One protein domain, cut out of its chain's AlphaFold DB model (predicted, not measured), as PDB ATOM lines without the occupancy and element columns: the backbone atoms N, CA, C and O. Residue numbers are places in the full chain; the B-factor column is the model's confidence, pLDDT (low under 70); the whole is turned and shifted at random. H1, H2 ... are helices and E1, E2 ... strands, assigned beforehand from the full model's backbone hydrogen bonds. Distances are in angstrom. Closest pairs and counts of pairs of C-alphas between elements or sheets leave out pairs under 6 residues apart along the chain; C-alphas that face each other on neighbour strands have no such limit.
ATOM      1  N   ILE A   3     290.420 308.907 144.423       91.75
ATOM      2  CA  ILE A   3     290.932 307.571 144.750       91.75
ATOM      3  C   ILE A   3     290.366 306.579 143.738       91.75
ATOM      4  O   ILE A   3     289.155 306.486 143.553       91.75
ATOM      5  N   GLU A   4     291.245 305.810 143.103       95.06
ATOM      6  CA  GLU A   4     290.864 304.770 142.152       95.06
ATOM      7  C   GLU A   4     291.240 303.399 142.712       95.06
ATOM      8  O   GLU A   4     292.388 303.175 143.102       95.06
ATOM      9  N   ILE A   5     290.262 302.495 142.798       89.88
ATOM     10  CA  ILE A   5     290.424 301.187 143.438       89.88
ATOM     11  C   ILE A   5     290.099 300.089 142.434       89.88
ATOM     12  O   ILE A   5     288.956 299.946 142.008       89.88
ATOM     13  N   TRP A   6     291.093 299.273 142.100       93.88
ATOM     14  CA  TRP A   6     290.918 298.069 141.294       93.88
ATOM     15  C   TRP A   6     290.629 296.877 142.200       93.88
ATOM     16  O   TRP A   6     291.363 296.630 143.157       93.88
ATOM     17  N   SER A   7     289.559 296.137 141.910       79.94
ATOM     18  CA  SER A   7     289.145 294.990 142.719       79.94
ATOM     19  C   SER A   7     288.676 293.828 141.854       79.94
ATOM     20  O   SER A   7     287.955 294.012 140.874       79.94
ATOM     21  N   ASP A   8     289.034 292.621 142.282       83.69
ATOM     22  CA  ASP A   8     288.473 291.361 141.790       83.69
ATOM     23  C   ASP A   8     287.575 290.757 142.885       83.69
ATOM     24  O   ASP A   8     287.888 290.841 144.074       83.69
ATOM     25  N   ILE A   9     286.459 290.144 142.493       78.38
ATOM     26  CA  ILE A   9     285.531 289.445 143.388       78.38
ATOM     27  C   ILE A   9     286.139 288.174 144.005       78.38
ATOM     28  O   ILE A   9     285.788 287.802 145.121       78.38
ATOM     29  N   MET A  10     287.081 287.527 143.312       73.50
ATOM     30  CA  MET A  10     287.771 286.310 143.768       73.50
ATOM     31  C   MET A  10     288.896 286.606 144.775       73.50
ATOM     32  O   MET A  10     289.496 285.690 145.333       73.50
ATOM     33  N   CYS A  11     289.221 287.883 144.989       75.94
ATOM     34  CA  CYS A  11     290.356 288.335 145.784       75.94
ATOM     35  C   CYS A  11     289.966 288.532 147.265       75.94
ATOM     36  O   CYS A  11     289.357 289.555 147.607       75.94
ATOM     37  N   PRO A  12     290.366 287.640 148.195       70.12
ATOM     38  CA  PRO A  12     290.022 287.791 149.613       70.12
ATOM     39  C   PRO A  12     290.624 289.064 150.230       70.12
ATOM     40  O   PRO A  12     289.998 289.720 151.063       70.12
ATOM     41  N   PHE A  13     291.811 289.473 149.775       79.44
ATOM     42  CA  PHE A  13     292.464 290.704 150.228       79.44
ATOM     43  C   PHE A  13     291.751 291.970 149.758       79.44
ATOM     44  O   PHE A  13     291.771 292.971 150.466       79.44
ATOM     45  N   CYS A  14     291.088 291.926 148.605       79.25
ATOM     46  CA  CYS A  14     290.343 293.056 148.072       79.25
ATOM     47  C   CYS A  14     289.081 293.301 148.914       79.25
ATOM     48  O   CYS A  14     288.774 294.445 149.245       79.25
ATOM     49  N   TYR A  15     288.421 292.231 149.381       76.19
ATOM     50  CA  TYR A  15     287.328 292.334 150.353       76.19
ATOM     51  C   TYR A  15     287.796 292.921 151.692       76.19
ATOM     52  O   TYR A  15     287.212 293.880 152.197       76.19
ATOM     53  N   ILE A  16     288.892 292.388 152.241       79.75
ATOM     54  CA  ILE A  16     289.522 292.905 153.465       79.75
ATOM     55  C   ILE A  16     289.868 294.394 153.317       79.75
ATOM     56  O   ILE A  16     289.521 295.206 154.176       79.75
ATOM     57  N   GLY A  17     290.539 294.745 152.219       82.75
ATOM     58  CA  GLY A  17     290.962 296.102 151.902       82.75
ATOM     59  C   GLY A  17     289.777 297.053 151.808       82.75
ATOM     60  O   GLY A  17     289.811 298.106 152.436       82.75
ATOM     61  N   LYS A  18     288.691 296.646 151.134       85.44
ATOM     62  CA  LYS A  18     287.442 297.415 151.056       85.44
ATOM     63  C   LYS A  18     286.870 297.713 152.438       85.44
ATOM     64  O   LYS A  18     286.576 298.866 152.725       85.44
ATOM     65  N   ARG A  19     286.763 296.712 153.321       86.69
ATOM     66  CA  ARG A  19     286.225 296.917 154.681       86.69
ATOM     67  C   ARG A  19     287.086 297.868 155.510       86.69
ATOM     68  O   ARG A  19     286.543 298.732 156.191       86.69
ATOM     69  N   LYS A  20     288.413 297.742 155.425       84.06
ATOM     70  CA  LYS A  20     289.342 298.656 156.109       84.06
ATOM     71  C   LYS A  20     289.282 300.073 155.544       84.06
ATOM     72  O   LYS A  20     289.274 301.028 156.313       84.06
ATOM     73  N   PHE A  21     289.218 300.206 154.222       90.12
ATOM     74  CA  PHE A  21     289.100 301.492 153.542       90.12
ATOM     75  C   PHE A  21     287.808 302.212 153.940       90.12
ATOM     76  O   PHE A  21     287.865 303.358 154.367       90.12
ATOM     77  N   GLU A  22     286.664 301.528 153.883       86.88
ATOM     78  CA  GLU A  22     285.367 302.086 154.293       86.88
ATOM     79  C   GLU A  22     285.383 302.552 155.753       86.88
ATOM     80  O   GLU A  22     284.941 303.659 156.057       86.88
ATOM     81  N   ALA A  23     285.938 301.738 156.657       85.75
ATOM     82  CA  ALA A  23     286.040 302.083 158.071       85.75
ATOM     83  C   ALA A  23     286.958 303.291 158.331       85.75
ATOM     84  O   ALA A  23     286.682 304.087 159.230       85.75
ATOM     85  N   ALA A  24     288.042 303.433 157.564       88.62
ATOM     86  CA  ALA A  24     288.945 304.574 157.667       88.62
ATOM     87  C   ALA A  24     288.340 305.845 157.060       88.62
ATOM     88  O   ALA A  24     288.443 306.907 157.673       88.62
ATOM     89  N   LEU A  25     287.671 305.732 155.909       91.75
ATOM     90  CA  LEU A  25     287.001 306.848 155.241       91.75
ATOM     91  C   LEU A  25     285.887 307.432 156.114       91.75
ATOM     92  O   LEU A  25     285.748 308.647 156.195       91.75
ATOM     93  N   GLU A  26     285.138 306.596 156.832       92.81
ATOM     94  CA  GLU A  26     284.081 307.079 157.728       92.81
ATOM     95  C   GLU A  26     284.624 307.926 158.893       92.81
ATOM     96  O   GLU A  26     283.944 308.832 159.371       92.81
ATOM     97  N   LYS A  27     285.870 307.670 159.314       91.69
ATOM     98  CA  LYS A  27     286.589 308.403 160.373       91.69
ATOM     99  C   LYS A  27     287.480 309.527 159.831       91.69
ATOM    100  O   LYS A  27     288.319 310.060 160.568       91.69
ATOM    101  N   PHE A  28     287.398 309.817 158.538       92.38
ATOM    102  CA  PHE A  28     288.201 310.842 157.894       92.38
ATOM    103  C   PHE A  28     287.407 312.147 157.825       92.38
ATOM    104  O   PHE A  28     286.337 312.198 157.220       92.38
ATOM    105  N   ASP A  29     287.933 313.208 158.436       93.62
ATOM    106  CA  ASP A  29     287.201 314.470 158.622       93.62
ATOM    107  C   ASP A  29     286.836 315.141 157.286       93.62
ATOM    108  O   ASP A  29     285.803 315.798 157.170       93.62
ATOM    109  N   HIS A  30     287.633 314.893 156.243       94.38
ATOM    110  CA  HIS A  30     287.418 315.394 154.884       94.38
ATOM    111  C   HIS A  30     286.769 314.361 153.952       94.38
ATOM    112  O   HIS A  30     286.946 314.431 152.738       94.38
ATOM    113  N   LYS A  31     286.028 313.369 154.473       91.62
ATOM    114  CA  LYS A  31     285.431 312.299 153.645       91.62
ATOM    115  C   LYS A  31     284.562 312.809 152.492       91.62
ATOM    116  O   LYS A  31     284.531 312.185 151.439       91.62
ATOM    117  N   ASN A  32     283.912 313.958 152.674       94.44
ATOM    118  CA  ASN A  32     283.066 314.580 151.652       94.44
ATOM    119  C   ASN A  32     283.873 315.164 150.479       94.44
ATOM    120  O   ASN A  32     283.314 315.381 149.409       94.44
ATOM    121  N   ASP A  33     285.178 315.377 150.660       94.06
ATOM    122  CA  ASP A  33     286.090 315.855 149.619       94.06
ATOM    123  C   ASP A  33     286.768 314.694 148.869       94.06
ATOM    124  O   ASP A  33     287.645 314.919 148.027       94.06
ATOM    125  N   VAL A  34     286.422 313.439 149.186       93.38
ATOM    126  CA  VAL A  34     286.988 312.235 148.568       93.38
ATOM    127  C   VAL A  34     286.056 311.712 147.477       93.38
ATOM    128  O   VAL A  34     284.914 311.354 147.739       93.38
ATOM    129  N   ASP A  35     286.576 311.611 146.256       94.81
ATOM    130  CA  ASP A  35     285.903 310.990 145.116       94.81
ATOM    131  C   ASP A  35     286.494 309.593 144.885       94.81
ATOM    132  O   ASP A  35     287.694 309.464 144.628       94.81
ATOM    133  N   VAL A  36     285.674 308.546 145.021       94.38
ATOM    134  CA  VAL A  36     286.109 307.143 144.931       94.38
ATOM    135  C   VAL A  36     285.529 306.493 143.683       94.38
ATOM    136  O   VAL A  36     284.318 306.331 143.556       94.38
ATOM    137  N   THR A  37     286.405 306.032 142.793       93.75
ATOM    138  CA  THR A  37     286.030 305.245 141.613       93.75
ATOM    139  C   THR A  37     286.509 303.805 141.760       93.75
ATOM    140  O   THR A  37     287.687 303.557 142.022       93.75
ATOM    141  N   TRP A  38     285.602 302.846 141.563       92.62
ATOM    142  CA  TRP A  38     285.925 301.421 141.546       92.62
ATOM    143  C   TRP A  38     286.088 300.928 140.114       92.62
ATOM    144  O   TRP A  38     285.226 301.156 139.267       92.62
ATOM    145  N   HIS A  39     287.170 300.200 139.875       90.88
ATOM    146  CA  HIS A  39     287.505 299.598 138.595       90.88
ATOM    147  C   HIS A  39     287.515 298.076 138.724       90.88
ATOM    148  O   HIS A  39     287.987 297.515 139.718       90.88
ATOM    149  N   SER A  40     287.006 297.389 137.704       90.75
ATOM    150  CA  SER A  40     287.090 295.931 137.637       90.75
ATOM    151  C   SER A  40     288.535 295.483 137.416       90.75
ATOM    152  O   SER A  40     289.268 296.071 136.621       90.75
ATOM    153  N   PHE A  41     288.928 294.409 138.093       87.06
ATOM    154  CA  PHE A  41     290.189 293.713 137.871       87.06
ATOM    155  C   PHE A  41     289.941 292.208 137.763       87.06
ATOM    156  O   PHE A  41     289.001 291.688 138.362       87.06
ATOM    157  N   GLN A  42     290.790 291.514 137.008       84.69
ATOM    158  CA  GLN A  42     290.778 290.058 136.899       84.69
ATOM    159  C   GLN A  42     292.156 289.528 137.305       84.69
ATOM    160  O   GLN A  42     293.135 289.735 136.595       84.69
ATOM    161  N   LEU A  43     292.232 288.827 138.436       79.50
ATOM    162  CA  LEU A  43     293.425 288.120 138.907       79.50
ATOM    163  C   LEU A  43     293.843 287.025 137.929       79.50
ATOM    164  O   LEU A  43     295.030 286.740 137.792       79.50
ATOM    165  N   LEU A  67     294.585 267.420 146.584       93.06
ATOM    166  CA  LEU A  67     293.274 267.964 146.977       93.06
ATOM    167  C   LEU A  67     293.166 268.215 148.489       93.06
ATOM    168  O   LEU A  67     292.543 269.186 148.917       93.06
ATOM    169  N   GLN A  68     293.777 267.352 149.300       93.00
ATOM    170  CA  GLN A  68     293.801 267.514 150.751       93.00
ATOM    171  C   GLN A  68     294.550 268.788 151.170       93.00
ATOM    172  O   GLN A  68     294.038 269.564 151.974       93.00
ATOM    173  N   GLN A  69     295.698 269.061 150.545       87.38
ATOM    174  CA  GLN A  69     296.472 270.277 150.791       87.38
ATOM    175  C   GLN A  69     295.697 271.528 150.352       87.38
ATOM    176  O   GLN A  69     295.681 272.525 151.069       87.38
ATOM    177  N   ALA A  70     294.984 271.473 149.221       87.25
ATOM    178  CA  ALA A  70     294.124 272.569 148.774       87.25
ATOM    179  C   ALA A  70     292.984 272.868 149.768       87.25
ATOM    180  O   ALA A  70     292.730 274.032 150.077       87.25
ATOM    181  N   LYS A  71     292.338 271.833 150.324       87.56
ATOM    182  CA  LYS A  71     291.305 271.986 151.366       87.56
ATOM    183  C   LYS A  71     291.862 272.631 152.635       87.56
ATOM    184  O   LYS A  71     291.237 273.525 153.197       87.56
ATOM    185  N   GLU A  72     293.044 272.208 153.077       85.44
ATOM    186  CA  GLU A  72     293.717 272.785 154.248       85.44
ATOM    187  C   GLU A  72     294.100 274.249 154.021       85.44
ATOM    188  O   GLU A  72     293.859 275.095 154.883       85.44
ATOM    189  N   MET A  73     294.614 274.578 152.833       79.06
ATOM    190  CA  MET A  73     294.876 275.964 152.447       79.06
ATOM    191  C   MET A  73     293.596 276.800 152.472       79.06
ATOM    192  O   MET A  73     293.598 277.886 153.044       79.06
ATOM    193  N   MET A  74     292.491 276.295 151.920       75.56
ATOM    194  CA  MET A  74     291.206 276.999 151.946       75.56
ATOM    195  C   MET A  74     290.649 277.169 153.364       75.56
ATOM    196  O   MET A  74     290.068 278.211 153.652       75.56
ATOM    197  N   ASN A  75     290.895 276.232 154.285       74.38
ATOM    198  CA  ASN A  75     290.545 276.402 155.700       74.38
ATOM    199  C   ASN A  75     291.321 277.556 156.360       74.38
ATOM    200  O   ASN A  75     290.766 278.268 157.200       74.38
ATOM    201  N   ASN A  76     292.566 277.804 155.937       66.88
ATOM    202  CA  ASN A  76     293.355 278.959 156.383       66.88
ATOM    203  C   ASN A  76     292.847 280.296 155.813       66.88
ATOM    204  O   ASN A  76     293.159 281.344 156.372       66.88
ATOM    205  N   TYR A  77     292.043 280.267 154.746       61.03
ATOM    206  CA  TYR A  77     291.358 281.432 154.174       61.03
ATOM    207  C   TYR A  77     289.836 281.433 154.438       61.03
ATOM    208  O   TYR A  77     289.121 282.285 153.914       61.03
ATOM    209  N   GLY A  78     289.322 280.517 155.267       63.25
ATOM    210  CA  GLY A  78     287.965 280.591 155.818       63.25
ATOM    211  C   GLY A  78     287.852 281.712 156.856       63.25
ATOM    212  O   GLY A  78     288.866 282.273 157.251       63.25
ATOM    213  N   TYR A  79     286.647 282.034 157.342       56.28
ATOM    214  CA  TYR A  79     286.422 283.184 158.242       56.28
ATOM    215  C   TYR A  79     287.427 283.268 159.409       56.28
ATOM    216  O   TYR A  79     288.075 284.293 159.592       56.28
ATOM    217  N   SER A  80     287.638 282.166 160.136       56.91
ATOM    218  CA  SER A  80     288.578 282.095 161.268       56.91
ATOM    219  C   SER A  80     290.055 282.137 160.852       56.91
ATOM    220  O   SER A  80     290.919 282.583 161.608       56.91
ATOM    221  N   GLY A  81     290.367 281.659 159.649       60.00
ATOM    222  CA  GLY A  81     291.695 281.742 159.055       60.00
ATOM    223  C   GLY A  81     292.018 283.158 158.576       60.00
ATOM    224  O   GLY A  81     293.070 283.688 158.919       60.00
ATOM    225  N   VAL A  82     291.069 283.811 157.903       59.72
ATOM    226  CA  VAL A  82     291.117 285.227 157.517       59.72
ATOM    227  C   VAL A  82     291.212 286.118 158.744       59.72
ATOM    228  O   VAL A  82     292.030 287.023 158.745       59.72
ATOM    229  N   GLU A  83     290.456 285.851 159.807       55.31
ATOM    230  CA  GLU A  83     290.569 286.572 161.078       55.31
ATOM    231  C   GLU A  83     291.982 286.458 161.671       55.31
ATOM    232  O   GLU A  83     292.602 287.467 161.999       55.31
ATOM    233  N   ARG A  84     292.566 285.253 161.714       54.59
ATOM    234  CA  ARG A  84     293.960 285.063 162.153       54.59
ATOM    235  C   ARG A  84     294.972 285.738 161.233       54.59
ATOM    236  O   ARG A  84     295.931 286.324 161.723       54.59
ATOM    237  N   LEU A  85     294.768 285.678 159.920       51.88
ATOM    238  CA  LEU A  85     295.633 286.316 158.934       51.88
ATOM    239  C   LEU A  85     295.534 287.844 159.029       51.88
ATOM    240  O   LEU A  85     296.543 288.526 158.919       51.88
ATOM    241  N   LEU A  86     294.346 288.385 159.304       52.53
ATOM    242  CA  LEU A  86     294.101 289.798 159.587       52.53
ATOM    243  C   LEU A  86     294.807 290.249 160.862       52.53
ATOM    244  O   LEU A  86     295.423 291.311 160.851       52.53
ATOM    245  N   LEU A  87     294.752 289.451 161.929       54.62
ATOM    246  CA  LEU A  87     295.465 289.719 163.180       54.62
ATOM    247  C   LEU A  87     296.987 289.629 162.991       54.62
ATOM    248  O   LEU A  87     297.721 290.479 163.489       54.62
ATOM    249  N   LEU A  88     297.467 288.656 162.211       47.47
ATOM    250  CA  LEU A  88     298.881 288.508 161.862       47.47
ATOM    251  C   LEU A  88     299.368 289.672 160.989       47.47
ATOM    252  O   LEU A  88     300.441 290.214 161.232       47.47
ATOM    253  N   LEU A  89     298.575 290.086 159.999       46.62
ATOM    254  CA  LEU A  89     298.860 291.240 159.152       46.62
ATOM    255  C   LEU A  89     298.788 292.540 159.950       46.62
ATOM    256  O   LEU A  89     299.638 293.389 159.744       46.62
ATOM    257  N   HIS A  90     297.849 292.695 160.887       50.00
ATOM    258  CA  HIS A  90     297.832 293.813 161.839       50.00
ATOM    259  C   HIS A  90     299.122 293.841 162.674       50.00
ATOM    260  O   HIS A  90     299.756 294.885 162.791       50.00
ATOM    261  N   HIS A  91     299.573 292.679 163.155       40.56
ATOM    262  CA  HIS A  91     300.831 292.540 163.889       40.56
ATOM    263  C   HIS A  91     302.071 292.849 163.021       40.56
ATOM    264  O   HIS A  91     303.017 293.475 163.496       40.56
ATOM    265  N   TYR A  92     302.068 292.461 161.740       38.47
ATOM    266  CA  TYR A  92     303.167 292.705 160.793       38.47
ATOM    267  C   TYR A  92     303.184 294.124 160.203       38.47
ATOM    268  O   TYR A  92     304.262 294.637 159.901       38.47
ATOM    269  N   ASN A  93     302.031 294.789 160.069       45.91
ATOM    270  CA  ASN A  93     301.939 296.152 159.527       45.91
ATOM    271  C   ASN A  93     302.674 297.179 160.404       45.91
ATOM    272  O   ASN A  93     303.106 298.221 159.925       45.91
ATOM    273  N   LEU A  94     302.920 296.840 161.674       44.50
ATOM    274  CA  LEU A  94     303.750 297.625 162.589       44.50
ATOM    275  C   LEU A  94     305.257 297.590 162.250       44.50
ATOM    276  O   LEU A  94     306.025 298.317 162.874       44.50
ATOM    277  N   ARG A  95     305.708 296.785 161.271       42.12
ATOM    278  CA  ARG A  95     307.131 296.674 160.881       42.12
ATOM    279  C   ARG A  95     307.493 297.230 159.496       42.12
ATOM    280  O   ARG A  95     308.680 297.328 159.209       42.12
ATOM    281  N   SER A  96     306.534 297.599 158.639       36.47
ATOM    282  CA  SER A  96     306.803 297.857 157.204       36.47
ATOM    283  C   SER A  96     306.708 299.321 156.745       36.47
ATOM    284  O   SER A  96     306.901 299.592 155.559       36.47
ATOM    285  N   ILE A  97     306.411 300.287 157.614       41.16
ATOM    286  CA  ILE A  97     306.054 301.650 157.175       41.16
ATOM    287  C   ILE A  97     307.289 302.548 156.977       41.16
ATOM    288  O   ILE A  97     307.416 303.618 157.570       41.16
ATOM    289  N   GLY A  98     308.210 302.098 156.123       42.09
ATOM    290  CA  GLY A  98     309.341 302.882 155.634       42.09
ATOM    291  C   GLY A  98     308.891 304.227 155.060       42.09
ATOM    292  O   GLY A  98     308.334 304.314 153.970       42.09
ATOM    293  N   SER A 105     300.530 317.604 147.865       54.06
ATOM    294  CA  SER A 105     299.578 317.945 148.936       54.06
ATOM    295  C   SER A 105     298.621 316.796 149.296       54.06
ATOM    296  O   SER A 105     298.120 316.747 150.416       54.06
ATOM    297  N   GLY A 106     298.425 315.825 148.393       50.53
ATOM    298  CA  GLY A 106     297.651 314.605 148.647       50.53
ATOM    299  C   GLY A 106     298.382 313.547 149.483       50.53
ATOM    300  O   GLY A 106     297.737 312.703 150.102       50.53
ATOM    301  N   ALA A 107     299.716 313.596 149.563       51.66
ATOM    302  CA  ALA A 107     300.507 312.594 150.280       51.66
ATOM    303  C   ALA A 107     300.333 312.674 151.806       51.66
ATOM    304  O   ALA A 107     300.448 311.658 152.489       51.66
ATOM    305  N   ALA A 108     300.039 313.858 152.354       57.09
ATOM    306  CA  ALA A 108     299.776 314.024 153.784       57.09
ATOM    307  C   ALA A 108     298.455 313.351 154.195       57.09
ATOM    308  O   ALA A 108     298.430 312.580 155.151       57.09
ATOM    309  N   LEU A 109     297.398 313.557 153.404       57.06
ATOM    310  CA  LEU A 109     296.087 312.937 153.624       57.06
ATOM    311  C   LEU A 109     296.132 311.423 153.388       57.06
ATOM    312  O   LEU A 109     295.528 310.656 154.130       57.06
ATOM    313  N   MET A 110     296.912 310.972 152.401       56.72
ATOM    314  CA  MET A 110     297.137 309.546 152.165       56.72
ATOM    315  C   MET A 110     297.868 308.888 153.344       56.72
ATOM    316  O   MET A 110     297.466 307.813 153.783       56.72
ATOM    317  N   LYS A 111     298.896 309.542 153.901       57.47
ATOM    318  CA  LYS A 111     299.596 309.063 155.105       57.47
ATOM    319  C   LYS A 111     298.652 308.978 156.303       57.47
ATOM    320  O   LYS A 111     298.663 307.966 156.998       57.47
ATOM    321  N   GLU A 112     297.808 309.987 156.517       69.31
ATOM    322  CA  GLU A 112     296.810 309.972 157.592       69.31
ATOM    323  C   GLU A 112     295.810 308.816 157.423       69.31
ATOM    324  O   GLU A 112     295.584 308.044 158.357       69.31
ATOM    325  N   MET A 113     295.265 308.641 156.217       61.59
ATOM    326  CA  MET A 113     294.303 307.580 155.919       61.59
ATOM    327  C   MET A 113     294.919 306.188 156.104       61.59
ATOM    328  O   MET A 113     294.300 305.315 156.712       61.59
ATOM    329  N   VAL A 114     296.167 305.992 155.662       60.91
ATOM    330  CA  VAL A 114     296.911 304.741 155.870       60.91
ATOM    331  C   VAL A 114     297.118 304.474 157.360       60.91
ATOM    332  O   VAL A 114     296.868 303.361 157.810       60.91
ATOM    333  N   VAL A 115     297.495 305.479 158.157       66.44
ATOM    334  CA  VAL A 115     297.630 305.326 159.615       66.44
ATOM    335  C   VAL A 115     296.304 304.907 160.254       66.44
ATOM    336  O   VAL A 115     296.293 303.945 161.021       66.44
ATOM    337  N   LYS A 116     295.176 305.539 159.897       61.59
ATOM    338  CA  LYS A 116     293.852 305.161 160.428       61.59
ATOM    339  C   LYS A 116     293.432 303.740 160.024       61.59
ATOM    340  O   LYS A 116     292.845 303.033 160.835       61.59
ATOM    341  N   MET A 117     293.785 303.273 158.822       51.34
ATOM    342  CA  MET A 117     293.549 301.881 158.390       51.34
ATOM    343  C   MET A 117     294.366 300.839 159.174       51.34
ATOM    344  O   MET A 117     294.041 299.649 159.143       51.34
ATOM    345  N   MET A 118     295.453 301.259 159.827       50.69
ATOM    346  CA  MET A 118     296.335 300.375 160.595       50.69
ATOM    347  C   MET A 118     296.006 300.335 162.086       50.69
ATOM    348  O   MET A 118     296.280 299.324 162.730       50.69
ATOM    349  N   THR A 119     295.429 301.410 162.627       48.06
ATOM    350  CA  THR A 119     295.178 301.593 164.066       48.06
ATOM    351  C   THR A 119     293.725 301.359 164.486       48.06
ATOM    352  O   THR A 119     293.395 301.547 165.657       48.06
ATOM    353  N   SER A 120     292.866 300.911 163.567       45.66
ATOM    354  CA  SER A 120     291.510 300.424 163.856       45.66
ATOM    355  C   SER A 120     291.237 299.051 163.274       45.66
ATOM    356  O   SER A 120     290.350 298.379 163.836       45.66
TER     357      SER A 120
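AT A GLANCE: This is residues 3 to 43, 67 to 98 and 105 to 120 of the 120 residues of the protein "DSBA domain-containing protein" of Chitinophagaceae bacterium (UniProt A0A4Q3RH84). A two-stranded parallel ribbon, E1 and E2, has helix H1 alongside it, and H4 packs on residues 20 to 25 of H1. H3 passes near H1 and leads back to H2, whose residues 67 to 72 stick out as an arm at one end of the long axis. The printed part has 89 residues, with four named helices and two named strands in the order E1, H1, E2, H2, H3, H4, and is mostly helix. It is loose, with a radius of gyration of the C-alphas of 15.4 A, and elongated, spanning 50 by 30 by 23 A.

IN THESE COORDINATES: E1, residues 3 to 7, begins with C-alpha 3 at (290.932, 307.571, 144.750). H1, residues 12 to 26, is 21.8 A long, and E2, residues 35 to 40, is 16.9 A. H2, residues 67 to 76, begins at (293.274, 267.964, 146.977). H3, residues 79 to 93, and H4, residues 106 to 119, are each 20.3 A long; C-alpha 119 is at (295.178, 301.593, 164.066).

HOW THE PARTS SIT: E1 and E2 are parallel at 23 degrees, with N 5 and O 37 at 2.9 A and N 39 and O 5 at 2.8 A, within hydrogen-bond range. E1, H1 and E2 form a strand-helix-strand unit, two parallel neighbour strands with a helix between them in the chain, and its crossover is right-handed. The closest C-alphas of E1 and H1, Ser 7 and Cys 14, are 5.8 A apart. H1 touches H4, closest at the C-alphas of Ala 24 and Met 117, 5.4 A, only just about perpendicular at 72 degrees. H1 and H3 are near each other, with 6 pairs of C-alphas within 10 A. H3 is close to but not clearly touching H4, with the C-alphas of His 90 and Met 118 closest at 6.8 A, and likewise H2, with those of Gly 81 and Asn 75 at 6.4 A. H2 and H4 are apart. In H1, H2, H3 and H4 every O i to N i+4 pair is within hydrogen-bond range.

THE WHOLE: The two C-alphas farthest apart, Gln 68 and Ser 105, are 50.8 A apart. Residues 44 to 66 and 99 to 104 are not printed, with C-alpha gaps of 21.7 A and 19.2 A. Of the links that are printed whole, none is long. The model's pLDDT is under 70 at residues 76 to 98 and 105 to 120.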